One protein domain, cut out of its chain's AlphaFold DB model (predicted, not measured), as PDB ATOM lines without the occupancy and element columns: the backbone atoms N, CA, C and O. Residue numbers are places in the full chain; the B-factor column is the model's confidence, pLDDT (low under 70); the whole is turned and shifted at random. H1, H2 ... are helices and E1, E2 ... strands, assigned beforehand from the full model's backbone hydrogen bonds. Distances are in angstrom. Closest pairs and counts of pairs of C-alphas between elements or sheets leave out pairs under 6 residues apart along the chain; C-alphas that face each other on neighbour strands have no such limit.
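What this domain is: This is residues 27 to 105 and 115 to 127 of the 128 residues of an uncharacterized protein of Hymenobacter sp (UniProt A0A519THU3). Strand E1 and helix H2 run side by side through the middle, with a loop-rich side made by residues 27 to 39, the short helix H1 and residues 45 to 60, and with the small hairpin E2 and E3 off toward the other side, near the last residue of E1 and the first residues of H2. Helix H3 makes an arm beyond the hairpin: its residues 115 to 120 come near E2, and residues 121 to 127 stick out. You have 92 printed residues with three named helices and four named strands, in the order H1 E1 E2 E3 H2 E4 H3; the class is mixed, helices and strands, and the one sheet, E2 - E3, is antiparallel. The whole is compact, with a radius of gyration of the C-alphas of 13.6 A, and flat, spanning 37 by 35 by 19 A.

Where its parts are: Start at C-alpha 27, at (143.231, 230.497, 115.852); residues 27 to 39 have no named element. H1 is residues 40 to 44. After residues 45 to 60, again with no named element, find E1, residues 61 to 68, which runs 19.1 A from C-alpha 61 at (140.644, 224.412, 114.003). E2, residues 72 to 75, and E3, residues 78 to 81, follow. H2 is residues 92 to 101, 14.1 A long, and E4 is residues 103 to 105. Past the cut, H3, residues 115 to 126, runs 16.3 A to C-alpha 126 at (164.829, 219.641, 107.389).

How they stand to each other: Look first at E1, where residues 64 to 65 make a short parallel pairing with residues 27 to 28. E1 and H2 come closest at the C-alphas of Ala 66 and Ile 99, 6.2 A apart. E4 pairs with no named strand, yet its closest C-alpha to E1, that of Arg 104, is 4.8 A from that of Asn 62. The hairpin E2 and E3 is antiparallel at 133 degrees; N 75 and O 78 are 2.8 A apart and N 80 and O 73 2.8 A, both within hydrogen-bond range. The closest C-alphas of E3 and H2 are those of Asn 80 and Thr 93, 6.3 A apart. For E2 and H3 they are those of Tyr 73 and Val 117, 7.0 A apart. H1 is only just apart from E1, at 8.0 A, and from H2, at 8.3 A; H2 and H3 are apart. Every O i to N i+4 pair is within hydrogen-bond range in H2 and H3; H1 has 0 of 1, but 2 of 2 O i to N i+3 pairs.

The domain as a whole: The two C-alphas farthest apart, those of Val 36 and Gln 127, are 42.1 A apart. Residues 106 to 114 are not printed, and across this cut C-alphas 105 and 115 are 26.0 A apart. Of the links that are printed whole, H1 to E1 is long, with 16 residues. The mean pLDDT of the printed part is 86.6; look for values under 70 at residues 47 to 51, 53 to 54 and 56 to 58.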
ATOM      1  N   LYS A  27     143.598 230.685 114.453       93.81
ATOM      2  CA  LYS A  27     143.231 230.497 115.852       93.81
ATOM      3  C   LYS A  27     144.467 230.646 116.731       93.81
ATOM      4  O   LYS A  27     145.347 229.784 116.721       93.81
ATOM      5  N   ILE A  28     144.505 231.720 117.512       91.38
ATOM      6  CA  ILE A  28     145.490 231.906 118.574       91.38
ATOM      7  C   ILE A  28     144.916 231.267 119.838       91.38
ATOM      8  O   ILE A  28     143.777 231.539 120.208       91.38
ATOM      9  N   ILE A  29     145.660 230.359 120.467       86.25
ATOM     10  CA  ILE A  29     145.220 229.695 121.699       86.25
ATOM     11  C   ILE A  29     146.182 230.109 122.804       86.25
ATOM     12  O   ILE A  29     147.332 229.671 122.828       86.25
ATOM     13  N   ASN A  30     145.705 230.952 123.718       86.81
ATOM     14  CA  ASN A  30     146.510 231.420 124.838       86.81
ATOM     15  C   ASN A  30     146.849 230.269 125.797       86.81
ATOM     16  O   ASN A  30     146.084 229.313 125.981       86.81
ATOM     17  N   TYR A  31     147.976 230.398 126.490       87.12
ATOM     18  CA  TYR A  31     148.248 229.564 127.653       87.12
ATOM     19  C   TYR A  31     147.275 229.949 128.769       87.12
ATOM     20  O   TYR A  31     147.014 231.130 129.000       87.12
ATOM     21  N   THR A  32     146.727 228.959 129.475       79.88
ATOM     22  CA  THR A  32     145.785 229.200 130.572       79.88
ATOM     23  C   THR A  32     146.479 230.012 131.673       79.88
ATOM     24  O   THR A  32     147.453 229.523 132.255       79.88
ATOM     25  N   PRO A  33     146.027 231.243 131.967       80.00
ATOM     26  CA  PRO A  33     146.637 232.075 133.001       80.00
ATOM     27  C   PRO A  33     146.409 231.465 134.389       80.00
ATOM     28  O   PRO A  33     145.508 230.645 134.588       80.00
ATOM     29  N   SER A  34     147.217 231.862 135.372       76.44
ATOM     30  CA  SER A  34     146.920 231.519 136.765       76.44
ATOM     31  C   SER A  34     145.983 232.557 137.377       76.44
ATOM     32  O   SER A  34     146.125 233.754 137.166       76.44
ATOM     33  N   SER A  35     145.035 232.105 138.197       73.00
ATOM     34  CA  SER A  35     144.130 232.988 138.945       73.00
ATOM     35  C   SER A  35     144.778 233.667 140.160       73.00
ATOM     36  O   SER A  35     144.125 234.462 140.829       73.00
ATOM     37  N   VAL A  36     146.036 233.335 140.486       72.75
ATOM     38  CA  VAL A  36     146.702 233.749 141.739       72.75
ATOM     39  C   VAL A  36     148.024 234.473 141.488       72.75
ATOM     40  O   VAL A  36     148.452 235.275 142.318       72.75
ATOM     41  N   VAL A  37     148.709 234.181 140.380       79.44
ATOM     42  CA  VAL A  37     150.001 234.789 140.045       79.44
ATOM     43  C   VAL A  37     150.116 235.035 138.554       79.44
ATOM     44  O   VAL A  37     149.719 234.186 137.774       79.44
ATOM     45  N   THR A  38     150.746 236.136 138.162       80.75
ATOM     46  CA  THR A  38     151.146 236.333 136.767       80.75
ATOM     47  C   THR A  38     152.316 235.408 136.440       80.75
ATOM     48  O   THR A  38     153.373 235.467 137.080       80.75
ATOM     49  N   LEU A  39     152.117 234.528 135.464       85.94
ATOM     50  CA  LEU A  39     153.128 233.612 134.950       85.94
ATOM     51  C   LEU A  39     153.846 234.220 133.735       85.94
ATOM     52  O   LEU A  39     153.241 234.996 133.003       85.94
ATOM     53  N   PRO A  40     155.123 233.867 133.483       84.06
ATOM     54  CA  PRO A  40     155.906 234.509 132.425       84.06
ATOM     55  C   PRO A  40     155.280 234.442 131.021       84.06
ATOM     56  O   PRO A  40     155.304 235.430 130.294       84.06
ATOM     57  N   TYR A  41     154.624 233.329 130.676       82.75
ATOM     58  CA  TYR A  41     153.958 233.163 129.377       82.75
ATOM     59  C   TYR A  41     152.775 234.120 129.162       82.75
ATOM     60  O   TYR A  41     152.365 234.357 128.032       82.75
ATOM     61  N   GLU A  42     152.223 234.725 130.218       84.88
ATOM     62  CA  GLU A  42     151.151 235.715 130.066       84.88
ATOM     63  C   GLU A  42     151.640 236.962 129.313       84.88
ATOM     64  O   GLU A  42     150.837 237.697 128.737       84.88
ATOM     65  N   GLN A  43     152.962 237.159 129.227       84.69
ATOM     66  CA  GLN A  43     153.567 238.230 128.451       84.69
ATOM     67  C   GLN A  43     153.255 238.147 126.957       84.69
ATOM     68  O   GLN A  43     153.336 239.191 126.327       84.69
ATOM     69  N   HIS A  44     152.874 236.998 126.389       80.31
ATOM     70  CA  HIS A  44     152.466 236.878 124.979       80.31
ATOM     71  C   HIS A  44     150.962 236.618 124.781       80.31
ATOM     72  O   HIS A  44     150.530 236.440 123.645       80.31
ATOM     73  N   ASN A  45     150.150 236.627 125.844       83.88
ATOM     74  CA  ASN A  45     148.708 236.417 125.716       83.88
ATOM     75  C   ASN A  45     148.026 237.599 125.003       83.88
ATOM     76  O   ASN A  45     148.240 238.766 125.361       83.88
ATOM     77  N   LEU A  46     147.141 237.293 124.051       78.62
ATOM     78  CA  LEU A  46     146.238 238.283 123.454       78.62
ATOM     79  C   LEU A  46     145.062 238.522 124.405       78.62
ATOM     80  O   LEU A  46     144.359 237.579 124.762       78.62
ATOM     81  N   HIS A  47     144.872 239.763 124.856       66.06
ATOM     82  CA  HIS A  47     143.952 240.085 125.960       66.06
ATOM     83  C   HIS A  47     142.470 239.924 125.583       66.06
ATOM     84  O   HIS A  47     141.651 239.625 126.449       66.06
ATOM     85  N   ASP A  48     142.143 240.060 124.296       63.44
ATOM     86  CA  ASP A  48     140.780 239.909 123.770       63.44
ATOM     87  C   ASP A  48     140.440 238.461 123.368       63.44
ATOM     88  O   ASP A  48     139.306 238.170 122.980       63.44
ATOM     89  N   GLU A  49     141.405 237.538 123.429       64.25
ATOM     90  CA  GLU A  49     141.189 236.130 123.099       64.25
ATOM     91  C   GLU A  49     140.675 235.385 124.337       64.25
ATOM     92  O   GLU A  49     141.408 235.124 125.295       64.25
ATOM     93  N   GLN A  50     139.386 235.042 124.309       60.59
ATOM     94  CA  GLN A  50     138.727 234.327 125.405       60.59
ATOM     95  C   GLN A  50     139.111 232.843 125.456       60.59
ATOM     96  O   GLN A  50     138.977 232.208 126.506       60.59
ATOM     97  N   ASP A  51     139.611 232.295 124.345       66.62
ATOM     98  CA  ASP A  51     140.026 230.905 124.285       66.62
ATOM     99  C   ASP A  51     141.459 230.696 124.769       66.62
ATOM    100  O   ASP A  51     142.421 231.341 124.352       66.62
ATOM    101  N   ASN A  52     141.609 229.715 125.650       71.38
ATOM    102  CA  ASN A  52     142.900 229.249 126.125       71.38
ATOM    103  C   ASN A  52     142.971 227.722 126.046       71.38
ATOM    104  O   ASN A  52     141.971 227.047 125.794       71.38
ATOM    105  N   ALA A  53     144.157 227.163 126.284       64.50
ATOM    106  CA  ALA A  53     144.416 225.725 126.178       64.50
ATOM    107  C   ALA A  53     143.411 224.843 126.956       64.50
ATOM    108  O   ALA A  53     143.169 223.698 126.570       64.50
ATOM    109  N   HIS A  54     142.792 225.375 128.016       69.88
ATOM    110  CA  HIS A  54     141.781 224.684 128.809       69.88
ATOM    111  C   HIS A  54     140.363 224.760 128.209       69.88
ATOM    112  O   HIS A  54     139.621 223.786 128.309       69.88
ATOM    113  N   THR A  55     139.963 225.872 127.578       70.19
ATOM    114  CA  THR A  55     138.582 226.066 127.074       70.19
ATOM    115  C   THR A  55     138.318 225.346 125.752       70.19
ATOM    116  O   THR A  55     137.189 224.953 125.471       70.19
ATOM    117  N   VAL A  56     139.363 225.104 124.959       68.06
ATOM    118  CA  VAL A  56     139.267 224.495 123.618       68.06
ATOM    119  C   VAL A  56     139.355 222.961 123.615       68.06
ATOM    120  O   VAL A  56     139.535 222.340 122.564       68.06
ATOM    121  N   ILE A  57     139.262 222.313 124.780       65.62
ATOM    122  CA  ILE A  57     139.331 220.849 124.876       65.62
ATOM    123  C   ILE A  57     138.176 220.221 124.079       65.62
ATOM    124  O   ILE A  57     137.008 220.427 124.383       65.62
ATOM    125  N   GLY A  58     138.520 219.426 123.060       67.19
ATOM    126  CA  GLY A  58     137.561 218.720 122.199       67.19
ATOM    127  C   GLY A  58     137.183 219.458 120.912       67.19
ATOM    128  O   GLY A  58     136.469 218.892 120.092       67.19
ATOM    129  N   GLN A  59     137.687 220.677 120.706       82.25
ATOM    130  CA  GLN A  59     137.518 221.422 119.456       82.25
ATOM    131  C   GLN A  59     138.762 221.274 118.571       82.25
ATOM    132  O   GLN A  59     139.847 220.972 119.066       82.25
ATOM    133  N   GLU A  60     138.617 221.469 117.265       88.44
ATOM    134  CA  GLU A  60     139.721 221.482 116.303       88.44
ATOM    135  C   GLU A  60     139.539 222.651 115.331       88.44
ATOM    136  O   GLU A  60     138.414 222.989 114.958       88.44
ATOM    137  N   PHE A  61     140.643 223.241 114.876       92.31
ATOM    138  CA  PHE A  61     140.644 224.412 114.003       92.31
ATOM    139  C   PHE A  61     141.518 224.174 112.771       92.31
ATOM    140  O   PHE A  61     142.492 223.423 112.800       92.31
ATOM    141  N   ASN A  62     141.174 224.826 111.662       94.12
ATOM    142  CA  ASN A  62     141.914 224.671 110.410       94.12
ATOM    143  C   ASN A  62     143.356 225.179 110.536       94.12
ATOM    144  O   ASN A  62     144.286 224.448 110.195       94.12
ATOM    145  N   ASN A  63     143.528 226.388 111.068       95.56
ATOM    146  CA  ASN A  63     144.818 227.050 111.212       95.56
ATOM    147  C   ASN A  63     144.998 227.449 112.679       95.56
ATOM    148  O   ASN A  63     144.158 228.174 113.210       95.56
ATOM    149  N   VAL A  64     146.050 226.962 113.333       95.38
ATOM    150  CA  VAL A  64     146.325 227.219 114.757       95.38
ATOM    151  C   VAL A  64     147.730 227.768 114.907       95.38
ATOM    152  O   VAL A  64     148.639 227.313 114.214       95.38
ATOM    153  N   VAL A  65     147.914 228.707 115.832       96.00
ATOM    154  CA  VAL A  65     149.234 229.213 116.214       96.00
ATOM    155  C   VAL A  65     149.609 228.717 117.606       96.00
ATOM    156  O   VAL A  65     148.847 228.866 118.560       96.00
ATOM    157  N   ALA A  66     150.802 228.142 117.715       95.38
ATOM    158  CA  ALA A  66     151.445 227.761 118.960       95.38
ATOM    159  C   ALA A  66     152.633 228.691 119.234       95.38
ATOM    160  O   ALA A  66     153.482 228.890 118.365       95.38
ATOM    161  N   VAL A  67     152.710 229.228 120.451       96.75
ATOM    162  CA  VAL A  67     153.799 230.121 120.874       96.75
ATOM    163  C   VAL A  67     154.762 229.370 121.789       96.75
ATOM    164  O   VAL A  67     154.330 228.658 122.698       96.75
ATOM    165  N   ILE A  68     156.064 229.526 121.553       97.00
ATOM    166  CA  ILE A  68     157.145 229.001 122.389       97.00
ATOM    167  C   ILE A  68     158.087 230.159 122.717       97.00
ATOM    168  O   ILE A  68     158.782 230.667 121.841       97.00
ATOM    169  N   ASP A  69     158.106 230.592 123.972       96.69
ATOM    170  CA  ASP A  69     158.912 231.733 124.409       96.69
ATOM    171  C   ASP A  69     160.291 231.328 124.972       96.69
ATOM    172  O   ASP A  69     160.688 230.155 124.978       96.69
ATOM    173  N   GLU A  70     161.041 232.317 125.455       96.81
ATOM    174  CA  GLU A  70     162.401 232.174 125.996       96.81
ATOM    175  C   GLU A  70     162.490 231.281 127.243       96.81
ATOM    176  O   GLU A  70     163.578 230.846 127.644       96.81
ATOM    177  N   HIS A  71     161.353 231.006 127.886       96.00
ATOM    178  CA  HIS A  71     161.311 230.187 129.084       96.00
ATOM    179  C   HIS A  71     161.339 228.695 128.778       96.00
ATOM    180  O   HIS A  71     161.618 227.902 129.684       96.00
ATOM    181  N   PHE A  72     161.085 228.294 127.534       96.88
ATOM    182  CA  PHE A  72     161.265 226.918 127.094       96.88
ATOM    183  C   PHE A  72     162.749 226.576 126.914       96.88
ATOM    184  O   PHE A  72     163.558 227.405 126.514       96.88
ATOM    185  N   TYR A  73     163.126 225.342 127.226       96.62
ATOM    186  CA  TYR A  73     164.486 224.827 127.029       96.62
ATOM    187  C   TYR A  73     164.465 223.299 126.990       96.62
ATOM    188  O   TYR A  73     163.473 222.684 127.398       96.62
ATOM    189  N   TYR A  74     165.555 222.664 126.558       94.69
ATOM    190  CA  TYR A  74     165.676 221.212 126.654       94.69
ATOM    191  C   TYR A  74     166.354 220.783 127.959       94.69
ATOM    192  O   TYR A  74     167.459 221.200 128.301       94.69
ATOM    193  N   LYS A  75     165.702 219.872 128.686       94.12
ATOM    194  CA  LYS A  75     166.262 219.168 129.843       94.12
ATOM    195  C   LYS A  75     166.264 217.672 129.567       94.12
ATOM    196  O   LYS A  75     165.208 217.068 129.397       94.12
ATOM    197  N   SER A  76     167.453 217.072 129.538       94.06
ATOM    198  CA  SER A  76     167.630 215.636 129.272       94.06
ATOM    199  C   SER A  76     166.964 215.176 127.964       94.06
ATOM    200  O   SER A  76     166.368 214.107 127.915       94.06
ATOM    201  N   GLY A  77     167.022 216.009 126.919       90.12
ATOM    202  CA  GLY A  77     166.419 215.726 125.609       90.12
ATOM    203  C   GLY A  77     164.915 216.006 125.502       90.12
ATOM    204  O   GLY A  77     164.364 215.924 124.408       90.12
ATOM    205  N   TYR A  78     164.251 216.392 126.595       92.19
ATOM    206  CA  TYR A  78     162.828 216.731 126.606       92.19
ATOM    207  C   TYR A  78     162.620 218.232 126.764       92.19
ATOM    208  O   TYR A  78     163.325 218.889 127.531       92.19
ATOM    209  N   LEU A  79     161.614 218.764 126.074       94.38
ATOM    210  CA  LEU A  79     161.217 220.156 126.235       94.38
ATOM    211  C   LEU A  79     160.678 220.381 127.658       94.38
ATOM    212  O   LEU A  79     159.880 219.593 128.172       94.38
ATOM    213  N   ASN A  80     161.128 221.450 128.301       94.62
ATOM    214  CA  ASN A  80     160.778 221.840 129.662       94.62
ATOM    215  C   ASN A  80     160.719 223.375 129.767       94.62
ATOM    216  O   ASN A  80     160.962 224.065 128.779       94.62
ATOM    217  N   THR A  81     160.392 223.914 130.943       94.12
ATOM    218  CA  THR A  81     160.327 225.360 131.175       94.12
ATOM    219  C   THR A  81     161.095 225.809 132.422       94.12
ATOM    220  O   THR A  81     161.193 225.081 133.410       94.12
ATOM    221  N   ARG A  82     161.701 227.002 132.377       92.88
ATOM    222  CA  ARG A  82     162.576 227.557 133.430       92.88
ATOM    223  C   ARG A  82     162.239 229.010 133.762       92.88
ATOM    224  O   ARG A  82     161.492 229.667 133.047       92.88
ATOM    225  N   ASN A  83     162.822 229.520 134.847       89.50
ATOM    226  CA  ASN A  83     162.629 230.893 135.341       89.50
ATOM    227  C   ASN A  83     161.184 231.217 135.772       89.50
ATOM    228  O   ASN A  83     160.789 232.377 135.846       89.50
ATOM    229  N   TYR A  84     160.406 230.192 136.125       85.31
ATOM    230  CA  TYR A  84     159.107 230.357 136.772       85.31
ATOM    231  C   TYR A  84     159.329 230.517 138.276       85.31
ATOM    232  O   TYR A  84     159.876 229.627 138.924       85.31
ATOM    233  N   LYS A  85     158.878 231.636 138.855       81.62
ATOM    234  CA  LYS A  85     158.960 231.870 140.311       81.62
ATOM    235  C   LYS A  85     158.116 230.878 141.119       81.62
ATOM    236  O   LYS A  85     158.383 230.654 142.296       81.62
ATOM    237  N   ARG A  86     157.070 230.321 140.505       78.25
ATOM    238  CA  ARG A  86     156.184 229.302 141.076       78.25
ATOM    239  C   ARG A  86     155.832 228.281 140.008       78.25
ATOM    240  O   ARG A  86     155.707 228.639 138.841       78.25
ATOM    241  N   ASN A  87     155.623 227.037 140.423       75.81
ATOM    242  CA  ASN A  87     155.187 225.994 139.505       75.81
ATOM    243  C   ASN A  87     153.772 226.313 138.997       75.81
ATOM    244  O   ASN A  87     152.865 226.485 139.817       75.81
ATOM    245  N   PRO A  88     153.568 226.398 137.673       80.06
ATOM    246  CA  PRO A  88     152.241 226.592 137.116       80.06
ATOM    247  C   PRO A  88     151.391 225.338 137.355       80.06
ATOM    248  O   PRO A  88     151.895 224.214 137.303       80.06
ATOM    249  N   TYR A  89     150.094 225.529 137.611       78.75
ATOM    250  CA  TYR A  89     149.159 224.419 137.834       78.75
ATOM    251  C   TYR A  89     149.047 223.519 136.590       78.75
ATOM    252  O   TYR A  89     149.098 222.293 136.693       78.75
ATOM    253  N   TYR A  90     148.994 224.132 135.401       80.56
ATOM    254  CA  TYR A  90     149.152 223.451 134.119       80.56
ATOM    255  C   TYR A  90     150.561 223.676 133.578       80.56
ATOM    256  O   TYR A  90     150.994 224.806 133.373       80.56
ATOM    257  N   HIS A  91     151.292 222.589 133.336       90.00
ATOM    258  CA  HIS A  91     152.654 222.694 132.824       90.00
ATOM    259  C   HIS A  91     152.645 223.252 131.383       90.00
ATOM    260  O   HIS A  91     151.924 222.694 130.550       90.00
ATOM    261  N   PRO A  92     153.455 224.276 131.039       92.12
ATOM    262  CA  PRO A  92     153.437 224.903 129.714       92.12
ATOM    263  C   PRO A  92     153.655 223.914 128.573       92.12
ATOM    264  O   PRO A  92     152.948 223.958 127.578       92.12
ATOM    265  N   THR A  93     154.539 222.931 128.742       93.62
ATOM    266  CA  THR A  93     154.750 221.894 127.714       93.62
ATOM    267  C   THR A  93     153.505 221.043 127.441       93.62
ATOM    268  O   THR A  93     153.304 220.605 126.311       93.62
ATOM    269  N   LYS A  94     152.636 220.830 128.441       92.19
ATOM    270  CA  LYS A  94     151.356 220.130 128.250       92.19
ATOM    271  C   LYS A  94     150.357 221.009 127.501       92.19
ATOM    272  O   LYS A  94     149.666 220.501 126.624       92.19
ATOM    273  N   MET A  95     150.305 222.303 127.820       92.81
ATOM    274  CA  MET A  95     149.463 223.263 127.099       92.81
ATOM    275  C   MET A  95     149.915 223.412 125.647       92.81
ATOM    276  O   MET A  95     149.087 223.329 124.751       92.81
ATOM    277  N   LEU A  96     151.224 223.504 125.398       95.06
ATOM    278  CA  LEU A  96     151.790 223.517 124.050       95.06
ATOM    279  C   LEU A  96     151.346 222.289 123.244       95.06
ATOM    280  O   LEU A  96     150.855 222.426 122.127       95.06
ATOM    281  N   PHE A  97     151.465 221.089 123.824       93.25
ATOM    282  CA  PHE A  97     151.002 219.860 123.177       93.25
ATOM    283  C   PHE A  97     149.500 219.896 122.873       93.25
ATOM    284  O   PHE A  97     149.082 219.533 121.774       93.25
ATOM    285  N   GLN A  98     148.687 220.372 123.822       90.50
ATOM    286  CA  GLN A  98     147.253 220.544 123.609       90.50
ATOM    287  C   GLN A  98     146.980 221.497 122.447       90.50
ATOM    288  O   GLN A  98     146.236 221.105 121.559       90.50
ATOM    289  N   ILE A  99     147.607 222.674 122.408       92.19
ATOM    290  CA  ILE A  99     147.449 223.674 121.339       92.19
ATOM    291  C   ILE A  99     147.791 223.066 119.978       92.19
ATOM    292  O   ILE A  99     146.961 223.084 119.072       92.19
ATOM    293  N   VAL A 100     148.966 222.443 119.854       93.94
ATOM    294  CA  VAL A 100     149.416 221.809 118.606       93.94
ATOM    295  C   VAL A 100     148.415 220.749 118.131       93.94
ATOM    296  O   VAL A 100     148.068 220.723 116.950       93.94
ATOM    297  N   SER A 101     147.883 219.930 119.048       92.31
ATOM    298  CA  SER A 101     146.912 218.871 118.732       92.31
ATOM    299  C   SER A 101     145.550 219.370 118.227       92.31
ATOM    300  O   SER A 101     144.772 218.570 117.720       92.31
ATOM    301  N   ARG A 102     145.247 220.674 118.330       91.00
ATOM    302  CA  ARG A 102     143.998 221.267 117.813       91.00
ATOM    303  C   ARG A 102     144.051 221.572 116.315       91.00
ATOM    304  O   ARG A 102     143.057 222.039 115.763       91.00
ATOM    305  N   THR A 103     145.190 221.353 115.665       94.88
ATOM    306  CA  THR A 103     145.435 221.779 114.284       94.88
ATOM    307  C   THR A 103     144.967 220.751 113.260       94.88
ATOM    308  O   THR A 103     145.417 219.610 113.283       94.88
ATOM    309  N   ARG A 104     144.153 221.173 112.285       94.31
ATOM    310  CA  ARG A 104     143.698 220.312 111.177       94.31
ATOM    311  C   ARG A 104     144.508 220.483 109.894       94.31
ATOM    312  O   ARG A 104     144.844 219.489 109.253       94.31
ATOM    313  N   LEU A 105     144.805 221.722 109.487       94.94
ATOM    314  CA  LEU A 105     145.422 222.021 108.185       94.94
ATOM    315  C   LEU A 105     146.814 222.648 108.326       94.94
ATOM    316  O   LEU A 105     147.787 222.080 107.808       94.94
ATOM    317  N   GLN A 115     166.595 230.783 120.589       97.12
ATOM    318  CA  GLN A 115     167.370 230.253 119.469       97.12
ATOM    319  C   GLN A 115     167.631 228.741 119.562       97.12
ATOM    320  O   GLN A 115     167.766 228.076 118.532       97.12
ATOM    321  N   GLU A 116     167.651 228.183 120.776       96.94
ATOM    322  CA  GLU A 116     167.756 226.738 121.013       96.94
ATOM    323  C   GLU A 116     166.556 226.007 120.394       96.94
ATOM    324  O   GLU A 116     166.724 225.095 119.581       96.94
ATOM    325  N   VAL A 117     165.337 226.455 120.714       96.88
ATOM    326  CA  VAL A 117     164.105 225.884 120.154       96.88
ATOM    327  C   VAL A 117     164.013 226.130 118.651       96.88
ATOM    328  O   VAL A 117     163.685 225.199 117.919       96.88
ATOM    329  N   LEU A 118     164.340 227.337 118.172       97.38
ATOM    330  CA  LEU A 118     164.346 227.642 116.737       97.38
ATOM    331  C   LEU A 118     165.221 226.652 115.961       97.38
ATOM    332  O   LEU A 118     164.766 226.046 114.990       97.38
ATOM    333  N   THR A 119     166.463 226.466 116.415       96.06
ATOM    334  CA  THR A 119     167.423 225.546 115.790       96.06
ATOM    335  C   THR A 119     166.851 224.136 115.752       96.06
ATOM    336  O   THR A 119     166.850 223.491 114.704       96.06
ATOM    337  N   ARG A 120     166.264 223.685 116.864       95.06
ATOM    338  CA  ARG A 120     165.666 222.355 116.943       95.06
ATOM    339  C   ARG A 120     164.459 222.185 116.017       95.06
ATOM    340  O   ARG A 120     164.312 221.131 115.403       95.06
ATOM    341  N   CYS A 121     163.611 223.201 115.880       94.81
ATOM    342  CA  CYS A 121     162.510 223.195 114.916       94.81
ATOM    343  C   CYS A 121     163.028 223.089 113.476       94.81
ATOM    344  O   CYS A 121     162.526 222.265 112.715       94.81
ATOM    345  N   LEU A 122     164.052 223.866 113.111       94.81
ATOM    346  CA  LEU A 122     164.656 223.821 111.775       94.81
ATOM    347  C   LEU A 122     165.276 222.453 111.466       94.81
ATOM    348  O   LEU A 122     165.080 221.930 110.373       94.81
ATOM    349  N   GLU A 123     165.978 221.841 112.423       93.88
ATOM    350  CA  GLU A 123     166.500 220.476 112.276       93.88
ATOM    351  C   GLU A 123     165.386 219.468 111.975       93.88
ATOM    352  O   GLU A 123     165.520 218.665 111.056       93.88
ATOM    353  N   LEU A 124     164.283 219.515 112.730       91.00
ATOM    354  CA  LEU A 124     163.152 218.598 112.558       91.00
ATOM    355  C   LEU A 124     162.430 218.809 111.221       91.00
ATOM    356  O   LEU A 124     161.999 217.840 110.608       91.00
ATOM    357  N   LEU A 125     162.308 220.056 110.760       90.38
ATOM    358  CA  LEU A 125     161.669 220.380 109.480       90.38
ATOM    359  C   LEU A 125     162.543 220.018 108.267       90.38
ATOM    360  O   LEU A 125     162.011 219.766 107.186       90.38
ATOM    361  N   ASN A 126     163.867 219.981 108.441       89.06
ATOM    362  CA  ASN A 126     164.829 219.641 107.389       89.06
ATOM    363  C   ASN A 126     165.177 218.146 107.325       89.06
ATOM    364  O   ASN A 126     165.793 217.713 106.351       89.06
ATOM    365  N   GLN A 127     164.791 217.355 108.329       78.81
ATOM    366  CA  GLN A 127     164.867 215.895 108.278       78.81
ATOM    367  C   GLN A 127     163.801 215.370 107.306       78.81
ATOM    368  O   GLN A 127     162.657 215.125 107.684       78.81
TER     369      GLN A 127